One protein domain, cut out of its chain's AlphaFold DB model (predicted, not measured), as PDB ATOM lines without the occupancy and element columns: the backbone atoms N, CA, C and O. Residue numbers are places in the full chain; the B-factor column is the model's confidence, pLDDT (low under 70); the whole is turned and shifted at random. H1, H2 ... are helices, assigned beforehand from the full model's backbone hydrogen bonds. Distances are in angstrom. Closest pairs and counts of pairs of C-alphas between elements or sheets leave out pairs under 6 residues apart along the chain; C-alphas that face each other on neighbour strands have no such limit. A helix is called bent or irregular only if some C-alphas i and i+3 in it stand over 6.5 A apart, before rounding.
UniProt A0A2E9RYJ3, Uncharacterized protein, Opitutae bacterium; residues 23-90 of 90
ATOM      1  N   TRP A  23     -10.734  37.671  81.306       95.38
ATOM      2  CA  TRP A  23     -10.539  37.893  79.875       95.38
ATOM      3  C   TRP A  23      -9.347  38.809  79.545       95.38
ATOM      4  O   TRP A  23      -8.506  38.404  78.738       95.38
ATOM      5  N   PRO A  24      -9.161  39.973  80.200       95.31
ATOM      6  CA  PRO A  24      -7.999  40.821  79.945       95.31
ATOM      7  C   PRO A  24      -6.682  40.120  80.295       95.31
ATOM      8  O   PRO A  24      -5.709  40.248  79.556       95.31
ATOM      9  N   LEU A  25      -6.657  39.328  81.373       96.00
ATOM     10  CA  LEU A  25      -5.481  38.542  81.758       96.00
ATOM     11  C   LEU A  25      -5.153  37.479  80.706       96.00
ATOM     12  O   LEU A  25      -3.993  37.352  80.313       96.00
ATOM     13  N   MET A  26      -6.162  36.758  80.209       96.38
ATOM     14  CA  MET A  26      -5.985  35.785  79.129       96.38
ATOM     15  C   MET A  26      -5.408  36.441  77.873       96.38
ATOM     16  O   MET A  26      -4.462  35.913  77.295       96.38
ATOM     17  N   CYS A  27      -5.927  37.604  77.471       95.56
ATOM     18  CA  CYS A  27      -5.407  38.334  76.316       95.56
ATOM     19  C   CYS A  27      -3.965  38.805  76.528       95.56
ATOM     20  O   CYS A  27      -3.137  38.642  75.634       95.56
ATOM     21  N   TYR A  28      -3.652  39.361  77.700       96.25
ATOM     22  CA  TYR A  28      -2.312  39.855  78.008       96.25
ATOM     23  C   TYR A  28      -1.283  38.722  78.013       96.25
ATOM     24  O   TYR A  28      -0.306  38.768  77.266       96.25
ATOM     25  N   TYR A  29      -1.506  37.675  78.812       96.62
ATOM     26  CA  TYR A  29      -0.563  36.561  78.899       96.62
ATOM     27  C   TYR A  29      -0.533  35.736  77.613       96.62
ATOM     28  O   TYR A  29       0.539  35.307  77.203       96.62
ATOM     29  N   GLY A  30      -1.666  35.576  76.926       96.81
ATOM     30  CA  GLY A  30      -1.706  34.970  75.597       96.81
ATOM     31  C   GLY A  30      -0.843  35.742  74.599       96.81
ATOM     32  O   GLY A  30      -0.015  35.149  73.915       96.81
ATOM     33  N   GLY A  31      -0.954  37.070  74.574       95.56
ATOM     34  CA  GLY A  31      -0.124  37.921  73.723       95.56
ATOM     35  C   GLY A  31       1.363  37.885  74.084       95.56
ATOM     36  O   GLY A  31       2.208  37.863  73.188       95.56
ATOM     37  N   ARG A  32       1.697  37.804  75.379       95.44
ATOM     38  CA  ARG A  32       3.077  37.583  75.850       95.44
ATOM     39  C   ARG A  32       3.633  36.245  75.361       95.44
ATOM     40  O   ARG A  32       4.751  36.212  74.857       95.44
ATOM     41  N   THR A  33       2.857  35.171  75.485       96.88
ATOM     42  CA  THR A  33       3.244  33.820  75.049       96.88
ATOM     43  C   THR A  33       3.409  33.739  73.532       96.88
ATOM     44  O   THR A  33       4.328  33.090  73.050       96.88
ATOM     45  N   LEU A  34       2.571  34.451  72.775       97.00
ATOM     46  CA  LEU A  34       2.656  34.552  71.314       97.00
ATOM     47  C   LEU A  34       3.713  35.558  70.823       97.00
ATOM     48  O   LEU A  34       3.756  35.858  69.634       97.00
ATOM     49  N   ALA A  35       4.546  36.098  71.718       95.19
ATOM     50  CA  ALA A  35       5.592  37.067  71.395       95.19
ATOM     51  C   ALA A  35       5.096  38.338  70.666       95.19
ATOM     52  O   ALA A  35       5.853  38.978  69.941       95.19
ATOM     53  N   ILE A  36       3.842  38.751  70.881       94.88
ATOM     54  CA  ILE A  36       3.282  39.955  70.251       94.88
ATOM     55  C   ILE A  36       3.961  41.198  70.842       94.88
ATOM     56  O   ILE A  36       3.799  41.480  72.033       94.88
ATOM     57  N   GLU A  37       4.666  41.970  70.010       93.56
ATOM     58  CA  GLU A  37       5.472  43.138  70.422       93.56
ATOM     59  C   GLU A  37       4.709  44.126  71.310       93.56
ATOM     60  O   GLU A  37       5.243  44.603  72.312       93.56
ATOM     61  N   TYR A  38       3.429  44.361  71.003       91.38
ATOM     62  CA  TYR A  38       2.542  45.230  71.780       91.38
ATOM     63  C   TYR A  38       2.526  44.895  73.282       91.38
ATOM     64  O   TYR A  38       2.494  45.798  74.116       91.38
ATOM     65  N   PHE A  39       2.572  43.607  73.634       92.88
ATOM     66  CA  PHE A  39       2.582  43.144  75.022       92.88
ATOM     67  C   PHE A  39       4.002  42.946  75.575       92.88
ATOM     68  O   PHE A  39       4.181  42.854  76.789       92.88
ATOM     69  N   GLN A  40       5.033  42.870  74.727       91.81
ATOM     70  CA  GLN A  40       6.406  42.630  75.188       91.81
ATOM     71  C   GLN A  40       7.001  43.829  75.934       91.81
ATOM     72  O   GLN A  40       7.676  43.645  76.949       91.81
ATOM     73  N   GLY A  41       6.708  45.043  75.469       91.00
ATOM     74  CA  GLY A  41       7.232  46.283  76.052       91.00
ATOM     75  C   GLY A  41       6.358  46.926  77.132       91.00
ATOM     76  O   GLY A  41       6.679  48.021  77.578       91.00
ATOM     77  N   MET A  42       5.241  46.305  77.527       92.06
ATOM     78  CA  MET A  42       4.256  46.918  78.422       92.06
ATOM     79  C   MET A  42       3.992  46.027  79.632       92.06
ATOM     80  O   MET A  42       3.690  44.848  79.465       92.06
ATOM     81  N   HIS A  43       4.068  46.584  80.843       94.62
ATOM     82  CA  HIS A  43       3.695  45.855  82.053       94.62
ATOM     83  C   HIS A  43       2.178  45.659  82.136       94.62
ATOM     84  O   HIS A  43       1.398  46.503  81.695       94.62
ATOM     85  N   LEU A  44       1.755  44.557  82.766       93.56
ATOM     86  CA  LEU A  44       0.342  44.201  82.922       93.56
ATOM     87  C   LEU A  44      -0.471  45.335  83.548       93.56
ATOM     88  O   LEU A  44      -1.571  45.625  83.087       93.56
ATOM     89  N   ARG A  45       0.078  45.967  84.590       93.19
ATOM     90  CA  ARG A  45      -0.576  47.069  85.295       93.19
ATOM     91  C   ARG A  45      -0.794  48.265  84.372       93.19
ATOM     92  O   ARG A  45      -1.926  48.715  84.243       93.19
ATOM     93  N   ASP A  46       0.252  48.703  83.677       93.69
ATOM     94  CA  ASP A  46       0.175  49.842  82.759       93.69
ATOM     95  C   ASP A  46      -0.791  49.572  81.608       93.69
ATOM     96  O   ASP A  46      -1.517  50.466  81.175       93.69
ATOM     97  N   TRP A  47      -0.826  48.332  81.117       94.62
ATOM     98  CA  TRP A  47      -1.783  47.921  80.101       94.62
ATOM     99  C   TRP A  47      -3.220  47.950  80.634       94.62
ATOM    100  O   TRP A  47      -4.103  48.539  80.008       94.62
ATOM    101  N   ALA A  48      -3.461  47.362  81.806       92.62
ATOM    102  CA  ALA A  48      -4.778  47.330  82.425       92.62
ATOM    103  C   ALA A  48      -5.295  48.747  82.718       92.62
ATOM    104  O   ALA A  48      -6.396  49.093  82.294       92.62
ATOM    105  N   GLU A  49      -4.494  49.581  83.379       91.62
ATOM    106  CA  GLU A  49      -4.875  50.940  83.761       91.62
ATOM    107  C   GLU A  49      -5.020  51.842  82.532       91.62
ATOM    108  O   GLU A  49      -6.069  52.444  82.345       91.62
ATOM    109  N   ASN A  50      -4.041  51.890  81.627       89.81
ATOM    110  CA  ASN A  50      -4.050  52.899  80.559       89.81
ATOM    111  C   ASN A  50      -4.777  52.459  79.283       89.81
ATOM    112  O   ASN A  50      -5.140  53.297  78.453       89.81
ATOM    113  N   ARG A  51      -4.938  51.148  79.048       89.12
ATOM    114  CA  ARG A  51      -5.467  50.621  77.774       89.12
ATOM    115  C   ARG A  51      -6.801  49.914  77.913       89.12
ATOM    116  O   ARG A  51      -7.567  49.947  76.951       89.12
ATOM    117  N   VAL A  52      -7.080  49.293  79.056       90.69
ATOM    118  CA  VAL A  52      -8.311  48.515  79.263       90.69
ATOM    119  C   VAL A  52      -9.323  49.299  80.092       90.69
ATOM    120  O   VAL A  52     -10.386  49.630  79.574       90.69
ATOM    121  N   TYR A  53      -8.991  49.626  81.342       89.31
ATOM    122  CA  TYR A  53      -9.938  50.178  82.312       89.31
ATOM    123  C   TYR A  53      -9.967  51.706  82.353       89.31
ATOM    124  O   TYR A  53     -11.049  52.276  82.429       89.31
ATOM    125  N   GLY A  54      -8.828  52.391  82.258       82.75
ATOM    126  CA  GLY A  54      -8.762  53.860  82.290       82.75
ATOM    127  C   GLY A  54      -9.636  54.533  81.232       82.75
ATOM    128  O   GLY A  54     -10.453  55.378  81.591       82.75
ATOM    129  N   PRO A  55      -9.612  54.084  79.957       83.38
ATOM    130  CA  PRO A  55     -10.485  54.648  78.931       83.38
ATOM    131  C   PRO A  55     -11.985  54.480  79.204       83.38
ATOM    132  O   PRO A  55     -12.781  55.127  78.528       83.38
ATOM    133  N   LEU A  56     -12.398  53.616  80.143       80.44
ATOM    134  CA  LEU A  56     -13.802  53.527  80.555       80.44
ATOM    135  C   LEU A  56     -14.237  54.789  81.305       80.44
ATOM    136  O   LEU A  56     -15.375  55.222  81.134       80.44
ATOM    137  N   VAL A  57     -13.329  55.376  82.090       79.56
ATOM    138  CA  VAL A  57     -13.567  56.560  82.928       79.56
ATOM    139  C   VAL A  57     -13.617  57.833  82.082       79.56
ATOM    140  O   VAL A  57     -14.465  58.688  82.316       79.56
ATOM    141  N   ASP A  58     -12.766  57.926  81.057       77.50
ATOM    142  CA  ASP A  58     -12.640  59.124  80.209       77.50
ATOM    143  C   ASP A  58     -13.820  59.331  79.238       77.50
ATOM    144  O   ASP A  58     -14.008  60.418  78.688       77.50
ATOM    145  N   GLY A  59     -14.629  58.292  79.002       77.62
ATOM    146  CA  GLY A  59     -15.793  58.351  78.115       77.62
ATOM    147  C   GLY A  59     -15.470  58.379  76.607       77.62
ATOM    148  O   GLY A  59     -14.352  58.130  76.150       77.62
ATOM    149  N   GLY A  60     -16.501  58.612  75.788       84.75
ATOM    150  CA  GLY A  60     -16.395  58.710  74.324       84.75
ATOM    151  C   GLY A  60     -16.257  57.376  73.568       84.75
ATOM    152  O   GLY A  60     -16.458  56.288  74.107       84.75
ATOM    153  N   LEU A  61     -15.905  57.447  72.276       82.31
ATOM    154  CA  LEU A  61     -15.813  56.271  71.389       82.31
ATOM    155  C   LEU A  61     -14.744  55.258  71.830       82.31
ATOM    156  O   LEU A  61     -14.900  54.053  71.625       82.31
ATOM    157  N   ARG A  62     -13.662  55.731  72.465       81.56
ATOM    158  CA  ARG A  62     -12.622  54.852  73.019       81.56
ATOM    159  C   ARG A  62     -13.176  54.020  74.174       81.56
ATOM    160  O   ARG A  62     -12.936  52.815  74.179       81.56
ATOM    161  N   SER A  63     -13.969  54.618  75.064       87.25
ATOM    162  CA  SER A  63     -14.667  53.906  76.144       87.25
ATOM    163  C   SER A  63     -15.577  52.806  75.596       87.25
ATOM    164  O   SER A  63     -15.468  51.651  76.008       87.25
ATOM    165  N   LEU A  64     -16.374  53.111  74.561       88.88
ATOM    166  CA  LEU A  64     -17.249  52.121  73.927       88.88
ATOM    167  C   LEU A  64     -16.462  50.932  73.361       88.88
ATOM    168  O   LEU A  64     -16.840  49.785  73.580       88.88
ATOM    169  N   SER A  65     -15.336  51.184  72.685       90.25
ATOM    170  CA  SER A  65     -14.499  50.101  72.151       90.25
ATOM    171  C   SER A  65     -13.947  49.175  73.246       90.25
ATOM    172  O   SER A  65     -13.865  47.964  73.044       90.25
ATOM    173  N   ARG A  66     -13.608  49.717  74.425       91.88
ATOM    174  CA  ARG A  66     -13.122  48.926  75.568       91.88
ATOM    175  C   ARG A  66     -14.242  48.179  76.259       91.88
ATOM    176  O   ARG A  66     -14.057  47.016  76.598       91.88
ATOM    177  N   LEU A  67     -15.412  48.794  76.380       92.44
ATOM    178  CA  LEU A  67     -16.597  48.117  76.883       92.44
ATOM    179  C   LEU A  67     -16.967  46.924  75.992       92.44
ATOM    180  O   LEU A  67     -17.188  45.831  76.500       92.44
ATOM    181  N   LEU A  68     -16.957  47.101  74.668       92.56
ATOM    182  CA  LEU A  68     -17.200  46.010  73.718       92.56
ATOM    183  C   LEU A  68     -16.145  44.903  73.829       92.56
ATOM    184  O   LEU A  68     -16.494  43.726  73.783       92.56
ATOM    185  N   PHE A  69     -14.873  45.265  74.022       94.62
ATOM    186  CA  PHE A  69     -13.807  44.295  74.273       94.62
ATOM    187  C   PHE A  69     -14.036  43.499  75.568       94.62
ATOM    188  O   PHE A  69     -13.894  42.277  75.558       94.62
ATOM    189  N   LEU A  70     -14.417  44.162  76.664       95.06
ATOM    190  CA  LEU A  70     -14.691  43.520  77.956       95.06
ATOM    191  C   LEU A  70     -15.949  42.650  77.912       95.06
ATOM    192  O   LEU A  70     -15.993  41.602  78.539       95.06
ATOM    193  N   LEU A  71     -16.947  43.021  77.113       95.38
ATOM    194  CA  LEU A  71     -18.119  42.186  76.839       95.38
ATOM    195  C   LEU A  71     -17.831  41.054  75.836       95.38
ATOM    196  O   LEU A  71     -18.726  40.266  75.532       95.38
ATOM    197  N   GLY A  72     -16.593  40.929  75.348       94.19
ATOM    198  CA  GLY A  72     -16.169  39.909  74.388       94.19
ATOM    199  C   GLY A  72     -16.588  38.482  74.763       94.19
ATOM    200  O   GLY A  72     -17.240  37.831  73.945       94.19
ATOM    201  N   PRO A  73     -16.310  37.988  75.988       95.25
ATOM    202  CA  PRO A  73     -16.732  36.649  76.407       95.25
ATOM    203  C   PRO A  73     -18.249  36.459  76.388       95.25
ATOM    204  O   PRO A  73     -18.740  35.403  75.992       95.25
ATOM    205  N   TYR A  74     -19.001  37.491  76.773       94.00
ATOM    206  CA  TYR A  74     -20.460  37.459  76.736       94.00
ATOM    207  C   TYR A  74     -20.976  37.349  75.296       94.00
ATOM    208  O   TYR A  74     -21.787  36.472  74.996       94.00
ATOM    209  N   PHE A  75     -20.449  38.159  74.373       94.12
ATOM    210  CA  PHE A  75     -20.815  38.075  72.957       94.12
ATOM    211  C   PHE A  75     -20.395  36.755  72.309       94.12
ATOM    212  O   PHE A  75     -21.164  36.197  71.528       94.12
ATOM    213  N   ALA A  76     -19.219  36.224  72.652       93.81
ATOM    214  CA  ALA A  76     -18.764  34.925  72.165       93.81
ATOM    215  C   ALA A  76     -19.737  33.809  72.568       93.81
ATOM    216  O   ALA A  76     -20.116  32.982  71.739       93.81
ATOM    217  N   MET A  77     -20.215  33.826  73.814       93.31
ATOM    218  CA  MET A  77     -21.202  32.861  74.296       93.31
ATOM    219  C   MET A  77     -22.573  33.037  73.655       93.31
ATOM    220  O   MET A  77     -23.205  32.043  73.302       93.31
ATOM    221  N   LEU A  78     -23.033  34.275  73.454       92.00
ATOM    222  CA  LEU A  78     -24.258  34.529  72.693       92.00
ATOM    223  C   LEU A  78     -24.148  33.991  71.262       92.00
ATOM    224  O   LEU A  78     -25.052  33.296  70.798       92.00
ATOM    225  N   GLY A  79     -23.025  34.244  70.587       92.88
ATOM    226  CA  GLY A  79     -22.746  33.720  69.253       92.88
ATOM    227  C   GLY A  79     -22.747  32.192  69.219       92.88
ATOM    228  O   GLY A  79     -23.423  31.601  68.379       92.88
ATOM    229  N   LEU A  80     -22.075  31.546  70.176       92.75
ATOM    230  CA  LEU A  80     -22.066  30.089  70.307       92.75
ATOM    231  C   LEU A  80     -23.482  29.530  70.495       92.75
ATOM    232  O   LEU A  80     -23.840  28.551  69.848       92.75
ATOM    233  N   ARG A  81     -24.313  30.164  71.328       89.50
ATOM    234  CA  ARG A  81     -25.710  29.745  71.534       89.50
ATOM    235  C   ARG A  81     -26.536  29.864  70.258       89.50
ATOM    236  O   ARG A  81     -27.275  28.939  69.939       89.50
ATOM    237  N   ILE A  82     -26.383  30.957  69.512       90.88
ATOM    238  CA  ILE A  82     -27.066  31.150  68.224       90.88
ATOM    239  C   ILE A  82     -26.621  30.086  67.211       90.88
ATOM    240  O   ILE A  82     -27.455  29.536  66.493       90.88
ATOM    241  N   LEU A  83     -25.322  29.776  67.159       93.06
ATOM    242  CA  LEU A  83     -24.786  28.736  66.281       93.06
ATOM    243  C   LEU A  83     -25.341  27.361  66.653       93.06
ATOM    244  O   LEU A  83     -25.896  26.684  65.793       93.06
ATOM    245  N   LEU A  84     -25.252  26.969  67.925       91.19
ATOM    246  CA  LEU A  84     -25.772  25.690  68.409       91.19
ATOM    247  C   LEU A  84     -27.275  25.549  68.157       91.19
ATOM    248  O   LEU A  84     -27.717  24.479  67.756       91.19
ATOM    249  N   TYR A  85     -28.048  26.626  68.322       88.06
ATOM    250  CA  TYR A  85     -29.471  26.631  67.989       88.06
ATOM    251  C   TYR A  85     -29.700  26.326  66.503       88.06
ATOM    252  O   TYR A  85     -30.431  25.397  66.171       88.06
ATOM    253  N   LYS A  86     -29.008  27.042  65.607       90.62
ATOM    254  CA  LYS A  86     -29.113  26.813  64.157       90.62
ATOM    255  C   LYS A  86     -28.685  25.407  63.735       90.62
ATOM    256  O   LYS A  86     -29.244  24.867  62.788       90.62
ATOM    257  N   PHE A  87     -27.671  24.837  64.385       91.06
ATOM    258  CA  PHE A  87     -27.208  23.481  64.087       91.06
ATOM    259  C   PHE A  87     -28.104  22.394  64.685       91.06
ATOM    260  O   PHE A  87     -28.179  21.321  64.104       91.06
ATOM    261  N   SER A  88     -28.784  22.658  65.803       86.19
ATOM    262  CA  SER A  88     -29.702  21.704  66.435       86.19
ATOM    263  C   SER A  88     -31.067  21.608  65.743       86.19
ATOM    264  O   SER A  88     -31.789  20.649  65.994       86.19
ATOM    265  N   GLU A  89     -31.458  22.601  64.935       67.38
ATOM    266  CA  GLU A  89     -32.680  22.563  64.109       67.38
ATOM    267  C   GLU A  89     -32.525  21.738  62.812       67.38
ATOM    268  O   GLU A  89     -33.493  21.594  62.066       67.38
ATOM    269  N   LYS A  90     -31.330  21.199  62.534       50.72
ATOM    270  CA  LYS A  90     -31.066  20.239  61.450       50.72
ATOM    271  C   LYS A  90     -31.075  18.807  61.966       50.72
ATOM    272  O   LYS A  90     -31.537  17.945  61.189       50.72
TER     273      LYS A  90
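This is residues 23 to 90 of the 90 residues of an uncharacterized protein of Opitutae bacterium (UniProt A0A2E9RYJ3). A long helical arm sticks out of a small body: residues 74 to 90, mostly H5, stand free, while H1, H2, H3 and H4 follow one another round a loose ring, with the end of H4 coming back near the start of H1. The arm makes the length of a flat outline, 48 by 31 by 14 A; the body without it spans 31 by 22 by 14 A. The printed part has 68 residues, with five named helices in the order H1 to H5 and no named strand, and its class is all helix. The whole is loose, with a radius of gyration of the C-alphas of 15.6 A.

H5, residues 72 to 88, touches no helix. H5 and H4, residues 60 to 70, meet only through their link. H4 touches H3, residues 44 to 58, which touches H4 with residues 52 to 57 alone; the closest C-alphas, of Leu 56 and Ser 63, are 4.5 A apart, and the two helices stand at a steep tilt of 50 degrees, opposite ways. H3 and H1, residues 23 to 33, only just touch, with 3 pairs of C-alphas within 8 A; the closest, Tyr 28 and Leu 44, are 7.1 A apart. H1 touches H2, residues 37 to 40, closest at the C-alphas of Arg 32 and Phe 39, 5.6 A. H1 and H4 are close but not clearly touching, about perpendicular at 80 degrees; their closest C-alphas, of Trp 23 and Leu 70, are 7.3 A apart. Every O i to N i+4 pair is within hydrogen-bond range in H1, H4 and H5, against 6 of 11 in H3; H2 is too short for such a pair.

H5 is 24.0 A long and ends at C-alpha 88, (-29.702, 21.704, 66.435). H3 is 20.0 A long and irregular, but only just: C-alphas 50 and 53 are 6.7 A apart. H4 measures 15.7 A, H1 15.2 A and H2 4.9 A. H1 begins at C-alpha 23, (-10.539, 37.893, 79.875).

The two C-alphas farthest apart, of Gly 41 and Lys 90, are 48.6 A apart. The printed part has no cut, and its four links are tight. Mean pLDDT of the printed part is 90.4; residues 89 to 90 are under 70.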